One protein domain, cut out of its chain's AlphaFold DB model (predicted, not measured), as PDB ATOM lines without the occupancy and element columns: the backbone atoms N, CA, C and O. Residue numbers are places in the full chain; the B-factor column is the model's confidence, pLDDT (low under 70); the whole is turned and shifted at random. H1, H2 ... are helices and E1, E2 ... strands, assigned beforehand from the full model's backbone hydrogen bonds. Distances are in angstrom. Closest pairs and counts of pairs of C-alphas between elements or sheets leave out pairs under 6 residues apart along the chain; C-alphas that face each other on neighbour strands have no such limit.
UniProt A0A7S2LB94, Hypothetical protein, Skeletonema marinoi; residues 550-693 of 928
ATOM      1  N   HIS A 550      22.748   8.949 -36.522       87.62
ATOM      2  CA  HIS A 550      21.681   9.631 -37.246       87.62
ATOM      3  C   HIS A 550      21.639   9.224 -38.725       87.62
ATOM      4  O   HIS A 550      22.614   8.711 -39.282       87.62
ATOM      5  N   ARG A 551      20.492   9.434 -39.378       87.75
ATOM      6  CA  ARG A 551      20.255   9.154 -40.801       87.75
ATOM      7  C   ARG A 551      19.367  10.228 -41.416       87.75
ATOM      8  O   ARG A 551      18.453  10.720 -40.769       87.75
ATOM      9  N   VAL A 552      19.608  10.567 -42.680       88.44
ATOM     10  CA  VAL A 552      18.773  11.515 -43.431       88.44
ATOM     11  C   VAL A 552      18.041  10.773 -44.541       88.44
ATOM     12  O   VAL A 552      18.681  10.221 -45.434       88.44
ATOM     13  N   VAL A 553      16.712  10.790 -44.503       88.75
ATOM     14  CA  VAL A 553      15.843  10.223 -45.545       88.75
ATOM     15  C   VAL A 553      15.454  11.323 -46.521       88.75
ATOM     16  O   VAL A 553      14.987  12.381 -46.096       88.75
ATOM     17  N   LYS A 554      15.629  11.089 -47.824       89.56
ATOM     18  CA  LYS A 554      15.191  12.003 -48.891       89.56
ATOM     19  C   LYS A 554      13.877  11.505 -49.491       89.56
ATOM     20  O   LYS A 554      13.708  10.301 -49.648       89.56
ATOM     21  N   SER A 555      12.964  12.415 -49.810       88.75
ATOM     22  CA  SER A 555      11.715  12.075 -50.491       88.75
ATOM     23  C   SER A 555      11.946  11.743 -51.966       88.75
ATOM     24  O   SER A 555      12.892  12.233 -52.585       88.75
ATOM     25  N   GLU A 556      11.039  10.954 -52.542       89.19
ATOM     26  CA  GLU A 556      10.946  10.763 -53.991       89.19
ATOM     27  C   GLU A 556       9.754  11.574 -54.510       89.19
ATOM     28  O   GLU A 556       8.594  11.228 -54.269       89.19
ATOM     29  N   ASP A 557      10.039  12.676 -55.204       89.12
ATOM     30  CA  ASP A 557       9.019  13.509 -55.837       89.12
ATOM     31  C   ASP A 557       8.815  13.034 -57.279       89.12
ATOM     32  O   ASP A 557       9.776  12.851 -58.035       89.12
ATOM     33  N   TYR A 558       7.562  12.837 -57.672       88.50
ATOM     34  CA  TYR A 558       7.197  12.312 -58.982       88.50
ATOM     35  C   TYR A 558       6.135  13.177 -59.662       88.50
ATOM     36  O   TYR A 558       5.322  13.821 -59.005       88.50
ATOM     37  N   GLN A 559       6.140  13.196 -60.992       89.19
ATOM     38  CA  GLN A 559       5.276  14.001 -61.845       89.19
ATOM     39  C   GLN A 559       4.773  13.203 -63.052       89.19
ATOM     40  O   GLN A 559       5.444  12.296 -63.550       89.19
ATOM     41  N   ARG A 560       3.613  13.597 -63.568       86.56
ATOM     42  CA  ARG A 560       3.090  13.215 -64.881       86.56
ATOM     43  C   ARG A 560       2.270  14.362 -65.466       86.56
ATOM     44  O   ARG A 560       1.913  15.307 -64.766       86.56
ATOM     45  N   THR A 561       1.943  14.279 -66.749       82.94
ATOM     46  CA  THR A 561       1.002  15.215 -67.375       82.94
ATOM     47  C   THR A 561      -0.388  15.027 -66.774       82.94
ATOM     48  O   THR A 561      -0.868  13.897 -66.672       82.94
ATOM     49  N   ALA A 562      -1.033  16.119 -66.371       77.31
ATOM     50  CA  ALA A 562      -2.356  16.069 -65.760       77.31
ATOM     51  C   ALA A 562      -3.361  15.395 -66.709       77.31
ATOM     52  O   ALA A 562      -3.433  15.757 -67.883       77.31
ATOM     53  N   HIS A 563      -4.151  14.447 -66.193       74.00
ATOM     54  CA  HIS A 563      -5.145  13.666 -66.960       74.00
ATOM     55  C   HIS A 563      -4.550  12.678 -67.977       74.00
ATOM     56  O   HIS A 563      -5.284  12.099 -68.777       74.00
ATOM     57  N   SER A 564      -3.236  12.455 -67.941       76.94
ATOM     58  CA  SER A 564      -2.583  11.422 -68.738       76.94
ATOM     59  C   SER A 564      -2.498  10.105 -67.968       76.94
ATOM     60  O   SER A 564      -2.221  10.086 -66.769       76.94
ATOM     61  N   ASN A 565      -2.639   8.988 -68.687       73.88
ATOM     62  CA  ASN A 565      -2.306   7.649 -68.187       73.88
ATOM     63  C   ASN A 565      -0.788   7.370 -68.220       73.88
ATOM     64  O   ASN A 565      -0.365   6.229 -68.042       73.88
ATOM     65  N   ALA A 566       0.039   8.387 -68.492       75.12
ATOM     66  CA  ALA A 566       1.488   8.264 -68.476       75.12
ATOM     67  C   ALA A 566       1.998   7.803 -67.103       75.12
ATOM     68  O   ALA A 566       1.496   8.216 -66.054       75.12
ATOM     69  N   THR A 567       3.037   6.967 -67.128       79.31
ATOM     70  CA  THR A 567       3.756   6.553 -65.926       79.31
ATOM     71  C   THR A 567       4.389   7.756 -65.240       79.31
ATOM     72  O   THR A 567       4.907   8.670 -65.890       79.31
ATOM     73  N   PHE A 568       4.345   7.752 -63.910       80.62
ATOM     74  CA  PHE A 568       5.011   8.762 -63.105       80.62
ATOM     75  C   PHE A 568       6.521   8.724 -63.351       80.62
ATOM     76  O   PHE A 568       7.140   7.661 -63.368       80.62
ATOM     77  N   ARG A 569       7.108   9.903 -63.557       85.06
ATOM     78  CA  ARG A 569       8.556  10.111 -63.673       85.06
ATOM     79  C   ARG A 569       9.021  10.998 -62.533       85.06
ATOM     80  O   ARG A 569       8.206  11.695 -61.945       85.06
ATOM     81  N   THR A 570      10.313  11.016 -62.231       85.62
ATOM     82  CA  THR A 570      10.867  11.939 -61.232       85.62
ATOM     83  C   THR A 570      10.493  13.385 -61.564       85.62
ATOM     84  O   THR A 570      10.544  13.795 -62.727       85.62
ATOM     85  N   ALA A 571      10.082  14.144 -60.551       82.69
ATOM     86  CA  ALA A 571       9.708  15.537 -60.715       82.69
ATOM     87  C   ALA A 571      10.935  16.389 -61.070       82.69
ATOM     88  O   ALA A 571      11.944  16.363 -60.368       82.69
ATOM     89  N   THR A 572      10.843  17.145 -62.161       82.88
ATOM     90  CA  THR A 572      11.889  18.074 -62.625       82.88
ATOM     91  C   THR A 572      11.383  19.510 -62.717       82.88
ATOM     92  O   THR A 572      12.186  20.435 -62.801       82.88
ATOM     93  N   ASP A 573      10.062  19.714 -62.724       82.50
ATOM     94  CA  ASP A 573       9.458  21.040 -62.828       82.50
ATOM     95  C   ASP A 573       9.475  21.780 -61.480       82.50
ATOM     96  O   ASP A 573       8.879  21.340 -60.494       82.50
ATOM     97  N   GLY A 574      10.142  22.937 -61.438       80.44
ATOM     98  CA  GLY A 574      10.305  23.730 -60.215       80.44
ATOM     99  C   GLY A 574       8.992  24.278 -59.643       80.44
ATOM    100  O   GLY A 574       8.856  24.397 -58.420       80.44
ATOM    101  N   ASN A 575       8.002  24.560 -60.498       82.50
ATOM    102  CA  ASN A 575       6.690  25.043 -60.063       82.50
ATOM    103  C   ASN A 575       5.881  23.927 -59.397       82.50
ATOM    104  O   ASN A 575       5.268  24.155 -58.354       82.50
ATOM    105  N   LEU A 576       5.913  22.715 -59.958       84.25
ATOM    106  CA  LEU A 576       5.305  21.541 -59.341       84.25
ATOM    107  C   LEU A 576       5.985  21.189 -58.017       84.25
ATOM    108  O   LEU A 576       5.281  20.975 -57.036       84.25
ATOM    109  N   ILE A 577       7.320  21.187 -57.948       82.62
ATOM    110  CA  ILE A 577       8.049  20.900 -56.699       82.62
ATOM    111  C   ILE A 577       7.695  21.930 -55.616       82.62
ATOM    112  O   ILE A 577       7.381  21.562 -54.485       82.62
ATOM    113  N   SER A 578       7.636  23.215 -55.975       81.19
ATOM    114  CA  SER A 578       7.203  24.277 -55.056       81.19
ATOM    115  C   SER A 578       5.737  24.123 -54.632       81.19
ATOM    116  O   SER A 578       5.376  24.423 -53.492       81.19
ATOM    117  N   ALA A 579       4.869  23.637 -55.526       81.50
ATOM    118  CA  ALA A 579       3.487  23.307 -55.188       81.50
ATOM    119  C   ALA A 579       3.415  22.102 -54.232       81.50
ATOM    120  O   ALA A 579       2.664  22.154 -53.258       81.50
ATOM    121  N   LEU A 580       4.222  21.057 -54.446       82.81
ATOM    122  CA  LEU A 580       4.328  19.912 -53.536       82.81
ATOM    123  C   LEU A 580       4.755  20.367 -52.135       82.81
ATOM    124  O   LEU A 580       4.086  20.012 -51.168       82.81
ATOM    125  N   ASP A 581       5.766  21.233 -52.022       80.56
ATOM    126  CA  ASP A 581       6.220  21.796 -50.737       80.56
ATOM    127  C   ASP A 581       5.158  22.644 -50.026       80.56
ATOM    128  O   ASP A 581       5.143  22.748 -48.798       80.56
ATOM    129  N   LYS A 582       4.257  23.269 -50.788       76.69
ATOM    130  CA  LYS A 582       3.191  24.115 -50.245       76.69
ATOM    131  C   LYS A 582       1.979  23.312 -49.773       76.69
ATOM    132  O   LYS A 582       1.363  23.685 -48.772       76.69
ATOM    133  N   TYR A 583       1.588  22.282 -50.523       77.19
ATOM    134  CA  TYR A 583       0.338  21.545 -50.306       77.19
ATOM    135  C   TYR A 583       0.519  20.244 -49.515       77.19
ATOM    136  O   TYR A 583      -0.400  19.853 -48.792       77.19
ATOM    137  N   LEU A 584       1.674  19.582 -49.621       80.94
ATOM    138  CA  LEU A 584       1.994  18.391 -48.833       80.94
ATOM    139  C   LEU A 584       2.635  18.796 -47.503       80.94
ATOM    140  O   LEU A 584       3.290  19.831 -47.394       80.94
ATOM    141  N   ARG A 585       2.398  18.003 -46.453       77.75
ATOM    142  CA  ARG A 585       2.931  18.290 -45.108       77.75
ATOM    143  C   ARG A 585       4.276  17.619 -44.866       77.75
ATOM    144  O   ARG A 585       5.012  18.036 -43.975       77.75
ATOM    145  N   GLU A 586       4.549  16.571 -45.629       85.44
ATOM    146  CA  GLU A 586       5.745  15.753 -45.575       85.44
ATOM    147  C   GLU A 586       6.943  16.514 -46.178       85.44
ATOM    148  O   GLU A 586       6.887  16.940 -47.342       85.44
ATOM    149  N   PRO A 587       8.038  16.695 -45.419       84.44
ATOM    150  CA  PRO A 587       9.203  17.431 -45.895       84.44
ATOM    151  C   PRO A 587      10.032  16.609 -46.893       84.44
ATOM    152  O   PRO A 587       9.992  15.374 -46.914       84.44
ATOM    153  N   LYS A 588      10.861  17.300 -47.687       85.88
ATOM    154  CA  LYS A 588      11.816  16.657 -48.606       85.88
ATOM    155  C   LYS A 588      12.866  15.818 -47.891       85.88
ATOM    156  O   LYS A 588      13.350  14.832 -48.438       85.88
ATOM    157  N   ARG A 589      13.258  16.228 -46.685       87.94
ATOM    158  CA  ARG A 589      14.285  15.564 -45.883       87.94
ATOM    159  C   ARG A 589      13.764  15.321 -44.475       87.94
ATOM    160  O   ARG A 589      13.222  16.239 -43.866       87.94
ATOM    161  N   LEU A 590      13.954  14.105 -43.973       87.88
ATOM    162  CA  LEU A 590      13.705  13.737 -42.579       87.88
ATOM    163  C   LEU A 590      15.021  13.329 -41.917       87.88
ATOM    164  O   LEU A 590      15.770  12.533 -42.479       87.88
ATOM    165  N   LEU A 591      15.294  13.874 -40.734       88.38
ATOM    166  CA  LEU A 591      16.437  13.517 -39.893       88.38
ATOM    167  C   LEU A 591      16.017  12.524 -38.804       88.38
ATOM    168  O   LEU A 591      15.268  12.874 -37.899       88.38
ATOM    169  N   PHE A 592      16.514  11.299 -38.873       89.62
ATOM    170  CA  PHE A 592      16.286  10.249 -37.885       89.62
ATOM    171  C   PHE A 592      17.482  10.159 -36.946       89.62
ATOM    172  O   PHE A 592      18.608  10.013 -37.412       89.62
ATOM    173  N   TYR A 593      17.241  10.238 -35.643       86.81
ATOM    174  CA  TYR A 593      18.231  10.037 -34.589       86.81
ATOM    175  C   TYR A 593      17.525   9.499 -33.343       86.81
ATOM    176  O   TYR A 593      16.306   9.629 -33.205       86.81
ATOM    177  N   GLU A 594      18.286   8.866 -32.461       82.38
ATOM    178  CA  GLU A 594      17.760   8.368 -31.194       82.38
ATOM    179  C   GLU A 594      17.359   9.553 -30.304       82.38
ATOM    180  O   GLU A 594      18.168  10.438 -30.036       82.38
ATOM    181  N   GLY A 595      16.087   9.610 -29.911       77.94
ATOM    182  CA  GLY A 595      15.497  10.748 -29.206       77.94
ATOM    183  C   GLY A 595      14.664  11.695 -30.083       77.94
ATOM    184  O   GLY A 595      14.109  12.669 -29.574       77.94
ATOM    185  N   ALA A 596      14.559  11.457 -31.395       80.31
ATOM    186  CA  ALA A 596      13.870  12.377 -32.300       80.31
ATOM    187  C   ALA A 596      12.344  12.387 -32.108       80.31
ATOM    188  O   ALA A 596      11.702  11.338 -32.028       80.31
ATOM    189  N   MET A 597      11.749  13.585 -32.115       80.81
ATOM    190  CA  MET A 597      10.298  13.783 -32.055       80.81
ATOM    191  C   MET A 597       9.712  14.171 -33.417       80.81
ATOM    192  O   MET A 597      10.230  15.041 -34.125       80.81
ATOM    193  N   PHE A 598       8.582  13.555 -33.761       83.69
ATOM    194  CA  PHE A 598       7.851  13.789 -35.003       83.69
ATOM    195  C   PHE A 598       6.366  14.042 -34.755       83.69
ATOM    196  O   PHE A 598       5.784  13.560 -33.792       83.69
ATOM    197  N   GLU A 599       5.738  14.771 -35.670       81.94
ATOM    198  CA  GLU A 599       4.291  14.938 -35.785       81.94
ATOM    199  C   GLU A 599       3.792  14.043 -36.929       81.94
ATOM    200  O   GLU A 599       4.325  14.094 -38.044       81.94
ATOM    201  N   SER A 600       2.770  13.223 -36.679       83.94
ATOM    202  CA  SER A 600       2.168  12.380 -37.718       83.94
ATOM    203  C   SER A 600       1.363  13.212 -38.732       83.94
ATOM    204  O   SER A 600       0.587  14.107 -38.383       83.94
ATOM    205  N   THR A 601       1.492  12.905 -40.024       82.69
ATOM    206  CA  THR A 601       0.764  13.621 -41.095       82.69
ATOM    207  C   THR A 601      -0.520  12.917 -41.545       82.69
ATOM    208  O   THR A 601      -1.276  13.455 -42.367       82.69
ATOM    209  N   VAL A 602      -0.803  11.727 -41.004       81.06
ATOM    210  CA  VAL A 602      -1.977  10.890 -41.300       81.06
ATOM    211  C   VAL A 602      -2.451  10.151 -40.044       81.06
ATOM    212  O   VAL A 602      -1.697  10.015 -39.086       81.06
ATOM    213  N   ASN A 603      -3.688   9.650 -40.067       76.25
ATOM    214  CA  ASN A 603      -4.120   8.608 -39.133       76.25
ATOM    215  C   ASN A 603      -3.562   7.261 -39.616       76.25
ATOM    216  O   ASN A 603      -3.670   6.970 -40.812       76.25
ATOM    217  N   GLY A 604      -3.009   6.456 -38.714       74.75
ATOM    218  CA  GLY A 604      -2.523   5.110 -39.005       74.75
ATOM    219  C   GLY A 604      -2.955   4.089 -37.956       74.75
ATOM    220  O   GLY A 604      -3.893   4.318 -37.191       74.75
ATOM    221  N   ASP A 605      -2.280   2.944 -37.947       73.69
ATOM    222  CA  ASP A 605      -2.603   1.824 -37.066       73.69
ATOM    223  C   ASP A 605      -2.116   2.153 -35.642       73.69
ATOM    224  O   ASP A 605      -0.914   2.178 -35.379       73.69
ATOM    225  N   ASN A 606      -3.055   2.443 -34.733       72.75
ATOM    226  CA  ASN A 606      -2.819   2.860 -33.338       72.75
ATOM    227  C   ASN A 606      -2.172   4.247 -33.145       72.75
ATOM    228  O   ASN A 606      -1.708   4.566 -32.053       72.75
ATOM    229  N   TYR A 607      -2.204   5.112 -34.165       77.44
ATOM    230  CA  TYR A 607      -1.881   6.534 -34.019       77.44
ATOM    231  C   TYR A 607      -2.790   7.416 -34.879       77.44
ATOM    232  O   TYR A 607      -3.285   7.039 -35.940       77.44
ATOM    233  N   SER A 608      -3.016   8.632 -34.414       70.50
ATOM    234  CA  SER A 608      -3.873   9.644 -35.012       70.50
ATOM    235  C   SER A 608      -3.045  10.748 -35.656       70.50
ATOM    236  O   SER A 608      -1.848  10.872 -35.420       70.50
ATOM    237  N   TYR A 609      -3.691  11.536 -36.503       71.50
ATOM    238  CA  TYR A 609      -3.139  12.686 -37.199       71.50
ATOM    239  C   TYR A 609      -2.716  13.794 -36.232       71.50
ATOM    240  O   TYR A 609      -3.502  14.195 -35.373       71.50
ATOM    241  N   SER A 610      -1.533  14.369 -36.460       70.19
ATOM    242  CA  SER A 610      -0.902  15.384 -35.609       70.19
ATOM    243  C   SER A 610      -0.513  14.884 -34.208       70.19
ATOM    244  O   SER A 610      -0.217  15.691 -33.327       70.19
ATOM    245  N   GLN A 611      -0.491  13.567 -33.992       74.56
ATOM    246  CA  GLN A 611       0.002  12.961 -32.756       74.56
ATOM    247  C   GLN A 611       1.532  12.998 -32.733       74.56
ATOM    248  O   GLN A 611       2.183  12.828 -33.768       74.56
ATOM    249  N   VAL A 612       2.096  13.230 -31.547       78.75
ATOM    250  CA  VAL A 612       3.546  13.237 -31.340       78.75
ATOM    251  C   VAL A 612       4.056  11.801 -31.267       78.75
ATOM    252  O   VAL A 612       3.510  10.975 -30.533       78.75
ATOM    253  N   LEU A 613       5.106  11.519 -32.033       84.62
ATOM    254  CA  LEU A 613       5.774  10.231 -32.130       84.62
ATOM    255  C   LEU A 613       7.248  10.385 -31.739       84.62
ATOM    256  O   LEU A 613       7.895  11.351 -32.139       84.62
ATOM    257  N   PHE A 614       7.774   9.427 -30.988       84.88
ATOM    258  CA  PHE A 614       9.145   9.402 -30.490       84.88
ATOM    259  C   PHE A 614       9.943   8.266 -31.132       84.88
ATOM    260  O   PHE A 614       9.483   7.122 -31.199       84.88
ATOM    261  N   MET A 615      11.142   8.589 -31.615       87.12
ATOM    262  CA  MET A 615      12.069   7.640 -32.216       87.12
ATOM    263  C   MET A 615      13.121   7.208 -31.208       87.12
ATOM    264  O   MET A 615      13.983   7.990 -30.821       87.12
ATOM    265  N   ARG A 616      13.071   5.930 -30.846       85.44
ATOM    266  CA  ARG A 616      14.117   5.263 -30.070       85.44
ATOM    267  C   ARG A 616      15.124   4.601 -31.007       85.44
ATOM    268  O   ARG A 616      16.297   4.937 -31.027       85.44
ATOM    269  N   GLU A 617      14.647   3.691 -31.845       85.56
ATOM    270  CA  GLU A 617      15.508   2.909 -32.727       85.56
ATOM    271  C   GLU A 617      15.647   3.583 -34.094       85.56
ATOM    272  O   GLU A 617      14.667   3.781 -34.816       85.56
ATOM    273  N   VAL A 618      16.883   3.923 -34.467       87.31
ATOM    274  CA  VAL A 618      17.180   4.483 -35.789       87.31
ATOM    275  C   VAL A 618      17.184   3.353 -36.831       87.31
ATOM    276  O   VAL A 618      18.001   2.432 -36.703       87.31
ATOM    277  N   PRO A 619      16.349   3.422 -37.890       88.12
ATOM    278  CA  PRO A 619      16.232   2.355 -38.886       88.12
ATOM    279  C   PRO A 619      17.535   2.114 -39.662       88.12
ATOM    280  O   PRO A 619      18.430   2.971 -39.724       88.12
ATOM    281  N   SER A 620      17.661   0.919 -40.249       87.12
ATOM    282  CA  SER A 620      18.836   0.554 -41.044       87.12
ATOM    283  C   SER A 620      18.867   1.308 -42.383       87.12
ATOM    284  O   SER A 620      17.865   1.854 -42.847       87.12
ATOM    285  N   ALA A 621      20.041   1.367 -43.020       84.31
ATOM    286  CA  ALA A 621      20.166   2.004 -44.332       84.31
ATOM    287  C   ALA A 621      19.367   1.256 -45.418       84.31
ATOM    288  O   ALA A 621      18.855   1.890 -46.337       84.31
ATOM    289  N   GLU A 622      19.236  -0.065 -45.281       85.94
ATOM    290  CA  GLU A 622      18.462  -0.920 -46.184       85.94
ATOM    291  C   GLU A 622      16.959  -0.658 -46.035       85.94
ATOM    292  O   GLU A 622      16.278  -0.443 -47.036       85.94
ATOM    293  N   ASP A 623      16.463  -0.547 -44.797       84.75
ATOM    294  CA  ASP A 623      15.054  -0.229 -44.517       84.75
ATOM    295  C   ASP A 623      14.657   1.149 -45.051       84.75
ATOM    296  O   ASP A 623      13.574   1.326 -45.612       84.75
ATOM    297  N   ILE A 624      15.547   2.137 -44.915       85.88
ATOM    298  CA  ILE A 624      15.329   3.484 -45.453       85.88
ATOM    299  C   ILE A 624      15.290   3.456 -46.984       85.88
ATOM    300  O   ILE A 624      14.411   4.082 -47.570       85.88
ATOM    301  N   ALA A 625      16.218   2.739 -47.630       83.44
ATOM    302  CA  ALA A 625      16.273   2.643 -49.090       83.44
ATOM    303  C   ALA A 625      15.048   1.918 -49.671       83.44
ATOM    304  O   ALA A 625      14.554   2.292 -50.733       83.44
ATOM    305  N   ALA A 626      14.527   0.915 -48.957       85.12
ATOM    306  CA  ALA A 626      13.317   0.190 -49.330       85.12
ATOM    307  C   ALA A 626      12.011   0.920 -48.956       85.12
ATOM    308  O   ALA A 626      10.942   0.514 -49.411       85.12
ATOM    309  N   PHE A 627      12.081   1.997 -48.158       85.31
ATOM    310  CA  PHE A 627      10.924   2.629 -47.512       85.31
ATOM    311  C   PHE A 627      10.059   1.630 -46.706       85.31
ATOM    312  O   PHE A 627       8.826   1.664 -46.766       85.31
ATOM    313  N   SER A 628      10.711   0.728 -45.968       87.81
ATOM    314  CA  SER A 628      10.063  -0.252 -45.085       87.81
ATOM    315  C   SER A 628       9.325   0.417 -43.919       87.81
ATOM    316  O   SER A 628       9.635   1.539 -43.529       87.81
ATOM    317  N   ASP A 629       8.365  -0.284 -43.312       88.75
ATOM    318  CA  ASP A 629       7.660   0.204 -42.121       88.75
ATOM    319  C   ASP A 629       8.648   0.462 -40.964       88.75
ATOM    320  O   ASP A 629       9.386  -0.438 -40.558       88.75
ATOM    321  N   ILE A 630       8.633   1.674 -40.397       90.75
ATOM    322  CA  ILE A 630       9.503   2.063 -39.272       90.75
ATOM    323  C   ILE A 630       8.746   2.024 -37.948       90.75
ATOM    324  O   ILE A 630       7.552   2.324 -37.890       90.75
ATOM    325  N   THR A 631       9.446   1.684 -36.868       90.38
ATOM    326  CA  THR A 631       8.844   1.593 -35.533       90.38
ATOM    327  C   THR A 631       9.072   2.880 -34.748       90.38
ATOM    328  O   THR A 631      10.197   3.358 -34.630       90.38
ATOM    329  N   LEU A 632       7.995   3.439 -34.205       89.81
ATOM    330  CA  LEU A 632       7.989   4.647 -33.383       89.81
ATOM    331  C   LEU A 632       7.126   4.421 -32.143       89.81
ATOM    332  O   LEU A 632       6.309   3.506 -32.100       89.81
ATOM    333  N   TRP A 633       7.281   5.276 -31.141       87.25
ATOM    334  CA  TRP A 633       6.430   5.284 -29.958       87.25
ATOM    335  C   TRP A 633       5.448   6.443 -30.054       87.25
ATOM    336  O   TRP A 633       5.853   7.599 -30.139       87.25
ATOM    337  N   ALA A 634       4.154   6.152 -30.076       81.75
ATOM    338  CA  ALA A 634       3.115   7.160 -30.088       81.75
ATOM    339  C   ALA A 634       2.796   7.607 -28.665       81.75
ATOM    340  O   ALA A 634       2.451   6.787 -27.806       81.75
ATOM    341  N   LYS A 635       2.882   8.922 -28.443       75.25
ATOM    342  CA  LYS A 635       2.462   9.549 -27.189       75.25
ATOM    343  C   LYS A 635       0.992   9.209 -26.931       75.25
ATOM    344  O   LYS A 635       0.213   9.366 -27.870       75.25
ATOM    345  N   PRO A 636       0.575   8.796 -25.724       65.81
ATOM    346  CA  PRO A 636      -0.826   8.493 -25.453       65.81
ATOM    347  C   PRO A 636      -1.742   9.656 -25.877       65.81
ATOM    348  O   PRO A 636      -1.411  10.817 -25.618       65.81
ATOM    349  N   PRO A 637      -2.901   9.375 -26.507       52.62
ATOM    350  CA  PRO A 637      -3.892  10.404 -26.838       52.62
ATOM    351  C   PRO A 637      -4.397  11.159 -25.600       52.62
ATOM    352  O   PRO A 637      -4.883  12.277 -25.721       52.62
ATOM    353  N   SER A 638      -4.274  10.526 -24.431       47.34
ATOM    354  CA  SER A 638      -4.849  10.896 -23.142       47.34
ATOM    355  C   SER A 638      -3.782  11.062 -22.049       47.34
ATOM    356  O   SER A 638      -3.972  10.580 -20.936       47.34
ATOM    357  N   GLY A 639      -2.652  11.727 -22.320       45.12
ATOM    358  CA  GLY A 639      -1.672  11.989 -21.255       45.12
ATOM    359  C   GLY A 639      -0.826  13.252 -21.411       45.12
ATOM    360  O   GLY A 639      -0.212  13.495 -22.459       45.12
ATOM    361  N   THR A 640      -0.669  13.994 -20.314       41.66
ATOM    362  CA  THR A 640       0.604  14.636 -19.960       41.66
ATOM    363  C   THR A 640       1.641  13.540 -19.716       41.66
ATOM    364  O   THR A 640       1.995  13.214 -18.592       41.66
ATOM    365  N   ALA A 641       2.152  12.928 -20.789       37.47
ATOM    366  CA  ALA A 641       3.418  12.222 -20.665       37.47
ATOM    367  C   ALA A 641       4.435  13.249 -20.158       37.47
ATOM    368  O   ALA A 641       4.693  14.243 -20.850       37.47
ATOM    369  N   ASN A 642       4.918  13.033 -18.936       40.56
ATOM    370  CA  ASN A 642       5.989  13.799 -18.332       40.56
ATOM    371  C   ASN A 642       7.151  13.822 -19.323       40.56
ATOM    372  O   ASN A 642       7.847  12.830 -19.511       40.56
ATOM    373  N   PHE A 643       7.376  14.976 -19.952       48.97
ATOM    374  CA  PHE A 643       8.662  15.256 -20.585       48.97
ATOM    375  C   PHE A 643       9.765  15.407 -19.529       48.97
ATOM    376  O   PHE A 643      10.922  15.533 -19.905       48.97
ATOM    377  N   ALA A 644       9.421  15.336 -18.235       36.38
ATOM    378  CA  ALA A 644      10.341  15.451 -17.114       36.38
ATOM    379  C   ALA A 644      11.526  14.474 -17.190       36.38
ATOM    380  O   ALA A 644      12.642  14.826 -16.843       36.38
ATOM    381  N   GLY A 645      11.338  13.270 -17.747       37.16
ATOM    382  CA  GLY A 645      12.455  12.343 -17.980       37.16
ATOM    383  C   GLY A 645      13.405  12.761 -19.114       37.16
ATOM    384  O   GLY A 645      14.559  12.346 -19.132       37.16
ATOM    385  N   MET A 646      12.954  13.615 -20.040       45.56
ATOM    386  CA  MET A 646      13.783  14.192 -21.108       45.56
ATOM    387  C   MET A 646      14.523  15.470 -20.671       45.56
ATOM    388  O   MET A 646      15.373  15.943 -21.423       45.56
ATOM    389  N   GLU A 647      14.239  16.018 -19.481       39.97
ATOM    390  CA  GLU A 647      14.868  17.245 -18.949       39.97
ATOM    391  C   GLU A 647      16.387  17.090 -18.763       39.97
ATOM    392  O   GLU A 647      17.128  18.055 -18.920       39.97
ATOM    393  N   ASN A 648      16.868  15.861 -18.543       39.12
ATOM    394  CA  ASN A 648      18.286  15.563 -18.311       39.12
ATOM    395  C   ASN A 648      19.019  14.982 -19.537       39.12
ATOM    396  O   ASN A 648      20.128  14.464 -19.405       39.12
ATOM    397  N   GLY A 649      18.406  15.003 -20.728       50.94
ATOM    398  CA  GLY A 649      19.019  14.458 -21.948       50.94
ATOM    399  C   GLY A 649      19.192  12.930 -21.960       50.94
ATOM    400  O   GLY A 649      19.881  12.403 -22.834       50.94
ATOM    401  N   GLN A 650      18.573  12.210 -21.018       59.56
ATOM    402  CA  GLN A 650      18.531  10.748 -21.010       59.56
ATOM    403  C   GLN A 650      17.391  10.248 -21.906       59.56
ATOM    404  O   GLN A 650      16.261  10.731 -21.845       59.56
ATOM    405  N   ILE A 651      17.704   9.291 -22.779       71.06
ATOM    406  CA  ILE A 651      16.725   8.651 -23.661       71.06
ATOM    407  C   ILE A 651      15.922   7.643 -22.821       71.06
ATOM    408  O   ILE A 651      16.538   6.731 -22.266       71.06
ATOM    409  N   PRO A 652      14.582   7.768 -22.739       74.12
ATOM    410  CA  PRO A 652      13.764   6.896 -21.898       74.12
ATOM    411  C   PRO A 652      13.897   5.420 -22.277       74.12
ATOM    412  O   PRO A 652      14.035   5.097 -23.463       74.12
ATOM    413  N   THR A 653      13.811   4.501 -21.314       79.25
ATOM    414  CA  THR A 653      13.803   3.044 -21.563       79.25
ATOM    415  C   THR A 653      12.458   2.544 -22.124       79.25
ATOM    416  O   THR A 653      11.480   3.285 -22.147       79.25
ATOM    417  N   GLU A 654      12.395   1.330 -22.706       81.00
ATOM    418  CA  GLU A 654      11.116   0.831 -23.262       81.00
ATOM    419  C   GLU A 654      10.117   0.590 -22.125       81.00
ATOM    420  O   GLU A 654       8.925   0.821 -22.292       81.00
ATOM    421  N   GLU A 655      10.631   0.193 -20.962       78.94
ATOM    422  CA  GLU A 655       9.893   0.002 -19.717       78.94
ATOM    423  C   GLU A 655       9.318   1.333 -19.208       78.94
ATOM    424  O   GLU A 655       8.112   1.420 -19.002       78.94
ATOM    425  N   GLU A 656      10.121   2.402 -19.145       75.44
ATOM    426  CA  GLU A 656       9.647   3.752 -18.786       75.44
ATOM    427  C   GLU A 656       8.586   4.286 -19.759       75.44
ATOM    428  O   GLU A 656       7.583   4.868 -19.349       75.44
ATOM    429  N   LEU A 657       8.767   4.069 -21.067       75.31
ATOM    430  CA  LEU A 657       7.777   4.480 -22.066       75.31
ATOM    431  C   LEU A 657       6.448   3.734 -21.881       75.31
ATOM    432  O   LEU A 657       5.386   4.341 -22.039       75.31
ATOM    433  N   LEU A 658       6.496   2.448 -21.528       77.94
ATOM    434  CA  LEU A 658       5.308   1.657 -21.209       77.94
ATOM    435  C   LEU A 658       4.643   2.129 -19.909       77.94
ATOM    436  O   LEU A 658       3.421   2.274 -19.890       77.94
ATOM    437  N   GLU A 659       5.419   2.444 -18.866       73.31
ATOM    438  CA  GLU A 659       4.912   3.049 -17.623       73.31
ATOM    439  C   GLU A 659       4.226   4.399 -17.881       73.31
ATOM    440  O   GLU A 659       3.200   4.716 -17.278       73.31
ATOM    441  N   TRP A 660       4.735   5.178 -18.837       69.25
ATOM    442  CA  TRP A 660       4.140   6.447 -19.266       69.25
ATOM    443  C   TRP A 660       3.003   6.282 -20.292       69.25
ATOM    444  O   TRP A 660       2.572   7.273 -20.892       69.25
ATOM    445  N   ASN A 661       2.508   5.059 -20.513       72.31
ATOM    446  CA  ASN A 661       1.430   4.717 -21.450       72.31
ATOM    447  C   ASN A 661       1.715   5.046 -22.931       72.31
ATOM    448  O   ASN A 661       0.790   5.295 -23.714       72.31
ATOM    449  N   TRP A 662       2.977   5.056 -23.361       80.44
ATOM    450  CA  TRP A 662       3.308   5.167 -24.783       80.44
ATOM    451  C   TRP A 662       3.045   3.848 -25.501       80.44
ATOM    452  O   TRP A 662       3.253   2.759 -24.972       80.44
ATOM    453  N   THR A 663       2.604   3.946 -26.753       83.12
ATOM    454  CA  THR A 663       2.248   2.773 -27.561       83.12
ATOM    455  C   THR A 663       3.222   2.601 -28.717       83.12
ATOM    456  O   THR A 663       3.510   3.547 -29.448       83.12
ATOM    457  N   LYS A 664       3.748   1.389 -28.906       88.88
ATOM    458  CA  LYS A 664       4.635   1.074 -30.033       88.88
ATOM    459  C   LYS A 664       3.801   0.984 -31.317       88.88
ATOM    460  O   LYS A 664       2.872   0.182 -31.407       88.88
ATOM    461  N   VAL A 665       4.118   1.816 -32.307       89.19
ATOM    462  CA  VAL A 665       3.384   1.950 -33.575       89.19
ATOM    463  C   VAL A 665       4.301   1.774 -34.778       89.19
ATOM    464  O   VAL A 665       5.492   2.081 -34.730       89.19
ATOM    465  N   LYS A 666       3.732   1.297 -35.889       89.25
ATOM    466  CA  LYS A 666       4.429   1.197 -37.176       89.25
ATOM    467  C   LYS A 666       3.993   2.331 -38.089       89.25
ATOM    468  O   LYS A 666       2.816   2.432 -38.432       89.25
ATOM    469  N   VAL A 667       4.941   3.164 -38.497       86.75
ATOM    470  CA  VAL A 667       4.700   4.268 -39.421       86.75
ATOM    471  C   VAL A 667       5.104   3.865 -40.828       86.75
ATOM    472  O   VAL A 667       6.203   3.366 -41.065       86.75
ATOM    473  N   ARG A 668       4.186   4.110 -41.763       87.81
ATOM    474  CA  ARG A 668       4.334   3.770 -43.179       87.81
ATOM    475  C   ARG A 668       4.576   5.011 -44.033       87.81
ATOM    476  O   ARG A 668       4.429   6.154 -43.589       87.81
ATOM    477  N   VAL A 669       4.900   4.772 -45.297       85.19
ATOM    478  CA  VAL A 669       4.884   5.800 -46.341       85.19
ATOM    479  C   VAL A 669       3.462   6.326 -46.537       85.19
ATOM    480  O   VAL A 669       2.490   5.563 -46.525       85.19
ATOM    481  N   THR A 670       3.329   7.635 -46.732       75.31
ATOM    482  CA  THR A 670       2.036   8.264 -47.018       75.31
ATOM    483  C   THR A 670       1.433   7.695 -48.308       75.31
ATOM    484  O   THR A 670       2.120   7.536 -49.315       75.31
ATOM    485  N   ARG A 671       0.119   7.415 -48.298       72.88
ATOM    486  CA  ARG A 671      -0.625   7.052 -49.520       72.88
ATOM    487  C   ARG A 671      -0.497   8.159 -50.568       72.88
ATOM    488  O   ARG A 671      -0.483   9.334 -50.207       72.88
ATOM    489  N   GLU A 672      -0.469   7.791 -51.846       69.81
ATOM    490  CA  GLU A 672      -0.299   8.748 -52.944       69.81
ATOM    491  C   GLU A 672      -1.331   9.885 -52.870       69.81
ATOM    492  O   GLU A 672      -2.544   9.678 -52.961       69.81
ATOM    493  N   ARG A 673      -0.833  11.111 -52.675       78.12
ATOM    494  CA  ARG A 673      -1.609  12.352 -52.715       78.12
ATOM    495  C   ARG A 673      -1.104  13.180 -53.881       78.12
ATOM    496  O   ARG A 673      -0.001  13.717 -53.825       78.12
ATOM    497  N   LEU A 674      -1.921  13.273 -54.924       82.62
ATOM    498  CA  LEU A 674      -1.571  14.016 -56.126       82.62
ATOM    499  C   LEU A 674      -1.940  15.493 -55.971       82.62
ATOM    500  O   LEU A 674      -3.095  15.841 -55.723       82.62
ATOM    501  N   VAL A 675      -0.949  16.359 -56.143       82.75
ATOM    502  CA  VAL A 675      -1.096  17.806 -56.281       82.75
ATOM    503  C   VAL A 675      -1.150  18.128 -57.767       82.75
ATOM    504  O   VAL A 675      -0.288  17.700 -58.535       82.75
ATOM    505  N   LYS A 676      -2.165  18.891 -58.173       81.12
ATOM    506  CA  LYS A 676      -2.345  19.326 -59.560       81.12
ATOM    507  C   LYS A 676      -1.888  20.771 -59.729       81.12
ATOM    508  O   LYS A 676      -2.306  21.648 -58.975       81.12
ATOM    509  N   THR A 677      -1.076  21.011 -60.747       78.19
ATOM    510  CA  THR A 677      -0.860  22.325 -61.364       78.19
ATOM    511  C   THR A 677      -1.536  22.332 -62.742       78.19
ATOM    512  O   THR A 677      -2.130  21.333 -63.146       78.19
ATOM    513  N   ASN A 678      -1.500  23.453 -63.472       76.56
ATOM    514  CA  ASN A 678      -2.281  23.623 -64.709       76.56
ATOM    515  C   ASN A 678      -2.103  22.483 -65.734       76.56
ATOM    516  O   ASN A 678      -3.080  22.075 -66.353       76.56
ATOM    517  N   TYR A 679      -0.886  21.946 -65.892       81.31
ATOM    518  CA  TYR A 679      -0.577  20.915 -66.899       81.31
ATOM    519  C   TYR A 679       0.075  19.650 -66.329       81.31
ATOM    520  O   TYR A 679       0.196  18.649 -67.038       81.31
ATOM    521  N   LEU A 680       0.501  19.671 -65.065       84.06
ATOM    522  CA  LEU A 680       1.195  18.563 -64.417       84.06
ATOM    523  C   LEU A 680       0.448  18.150 -63.155       84.06
ATOM    524  O   LEU A 680      -0.146  18.968 -62.457       84.06
ATOM    525  N   GLU A 681       0.502  16.867 -62.842       87.75
ATOM    526  CA  GLU A 681       0.129  16.363 -61.531       87.75
ATOM    527  C   GLU A 681       1.271  15.531 -60.972       87.75
ATOM    528  O   GLU A 681       1.932  14.785 -61.697       87.75
ATOM    529  N   GLY A 682       1.537  15.686 -59.685       86.44
ATOM    530  CA  GLY A 682       2.654  15.023 -59.036       86.44
ATOM    531  C   GLY A 682       2.359  14.692 -57.594       86.44
ATOM    532  O   GLY A 682       1.397  15.190 -57.018       86.44
ATOM    533  N   GLY A 683       3.188  13.847 -57.006       87.31
ATOM    534  CA  GLY A 683       3.091  13.466 -55.607       87.31
ATOM    535  C   GLY A 683       4.472  13.310 -54.990       87.31
ATOM    536  O   GLY A 683       5.492  13.342 -55.679       87.31
ATOM    537  N   ARG A 684       4.487  13.163 -53.668       89.12
ATOM    538  CA  ARG A 684       5.695  12.924 -52.878       89.12
ATOM    539  C   ARG A 684       5.566  11.597 -52.159       89.12
ATOM    540  O   ARG A 684       4.582  11.370 -51.453       89.12
ATOM    541  N   LYS A 685       6.577  10.748 -52.305       89.69
ATOM    542  CA  LYS A 685       6.743   9.537 -51.507       89.69
ATOM    543  C   LYS A 685       7.680   9.850 -50.341       89.69
ATOM    544  O   LYS A 685       8.842  10.200 -50.541       89.69
ATOM    545  N   GLN A 686       7.141   9.785 -49.130       90.81
ATOM    546  CA  GLN A 686       7.854  10.048 -47.880       90.81
ATOM    547  C   GLN A 686       7.123   9.352 -46.723       90.81
ATOM    548  O   GLN A 686       5.922   9.083 -46.825       90.81
ATOM    549  N   TYR A 687       7.827   9.074 -45.620       90.31
ATOM    550  CA  TYR A 687       7.186   8.663 -44.366       90.31
ATOM    551  C   TYR A 687       6.149   9.694 -43.918       90.31
ATOM    552  O   TYR A 687       6.346  10.898 -44.100       90.31
ATOM    553  N   SER A 688       5.060   9.235 -43.298       88.25
ATOM    554  CA  SER A 688       3.960  10.102 -42.861       88.25
ATOM    555  C   SER A 688       4.283  10.902 -41.587       88.25
ATOM    556  O   SER A 688       3.563  10.824 -40.585       88.25
ATOM    557  N   LEU A 689       5.403  11.628 -41.613       87.81
ATOM    558  CA  LEU A 689       6.041  12.312 -40.493       87.81
ATOM    559  C   LEU A 689       6.478  13.726 -40.879       87.81
ATOM    560  O   LEU A 689       6.808  14.015 -42.032       87.81
ATOM    561  N   ARG A 690       6.560  14.590 -39.872       84.62
ATOM    562  CA  ARG A 690       7.177  15.915 -39.951       84.62
ATOM    563  C   ARG A 690       7.921  16.221 -38.649       84.62
ATOM    564  O   ARG A 690       7.474  15.818 -37.585       84.62
ATOM    565  N   HIS A 691       9.024  16.963 -38.717       79.12
ATOM    566  CA  HIS A 691       9.724  17.462 -37.526       79.12
ATOM    567  C   HIS A 691       8.861  18.429 -36.700       79.12
ATOM    568  O   HIS A 691       8.223  19.324 -37.261       79.12
ATOM    569  N   THR A 692       8.893  18.289 -35.373       71.94
ATOM    570  CA  THR A 692       8.255  19.218 -34.417       71.94
ATOM    571  C   THR A 692       9.154  20.400 -34.035       71.94
ATOM    572  O   THR A 692       8.662  21.403 -33.521       71.94
ATOM    573  N   CYS A 693      10.457  20.312 -34.320       66.44
ATOM    574  CA  CYS A 693      11.488  21.197 -33.773       66.44
ATOM    575  C   CYS A 693      11.536  22.609 -34.380       66.44
ATOM    576  O   CYS A 693      12.277  23.441 -33.871       66.44
TER     577      CYS A 693
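Overview. This is residues 550 to 693 of the 928 residues of the protein "Hypothetical protein" of Skeletonema marinoi (UniProt A0A7S2LB94). A strongly twisted, curled sheet of five strands, E7 E6 E5 E4 E9, forms the main body, with the two-strand ribbon E1 E3 next to it; E1 runs on into E2, which pairs with E8 as a long two-stranded arm with H1 packed on it. At the opposite end of the long axis lie the small helices H3 and H4. The printed part has 144 residues, in the order E1 E2 H1 E3 E4 E5 H2 E6 H3 H4 E7 E8 E9; its three sheets are antiparallel, the class is mixed, helices and strands, and under half of the residues are in named elements. It is elongated, 52 by 30 by 24 A, and only just compact, close to loose, with a radius of gyration of the C-alphas of 17.1 A.

Along the chain. Look first at the five-strand sheet: E7 is residues 663 to 667, E6 630 to 634, E5 612 to 615, E4 596 to 600 and E9 689 to 691. Find C-alpha 550 at (21.681, 9.631, -37.246); there E1 begins, residues 550 to 554, and its partner E3 is 589 to 593. E2, residues 556 to 561, spans 17.3 A and ends at (1.002, 15.215, -67.375); E8, 680 to 685, spans 16.7 A. H1, residues 574 to 583, spans 14.2 A; H2 is 621 to 626, H3 643 to 646 and H4 654 to 659.

Arrangement. In the sheet, E7 and E9 are edge strands, and you find N 665 and O 632 at 2.8 A between E7 and E6, N 614 and O 633 at 2.8 A between E6 and E5. E4 and E5 are a hairpin, with N 613 and O 598 at 2.8 A; E4 and E9 have N 599 and O 690 at 2.8 A. H4 is on this sheet but only grazes it, with residues 654 to 658. E3 comes nearest to E5 at the C-alphas of Tyr 593 and Met 615, 7.0 A apart. E1 and E3 are antiparallel at 161 degrees, with N 551 and O 592 at 2.8 A. The closest C-alphas of E1 and H2 are Val 553 and Ile 624, 6.8 A. E1 runs on into E2 at 4 degrees. E2 and E8 are antiparallel, with N 560 and O 681 at 2.8 A; the closest C-alphas of H1 and E8 are Leu 580 and Gly 683, 6.9 A. In H1, H2 and H4 every O i to N i+4 pair is within hydrogen-bond range; H3 is too short for one.

Size, cuts and confidence. The C-alphas farthest apart, Ser 564 and Asn 648, are 54.7 A apart. The printed part has no cut. The links E2 to H1, E4 to E5 and E7 to E8 are long. The mean pLDDT of the printed part is 78.5; look for values under 70 at residues 636 to 650, 660, 672 and 693.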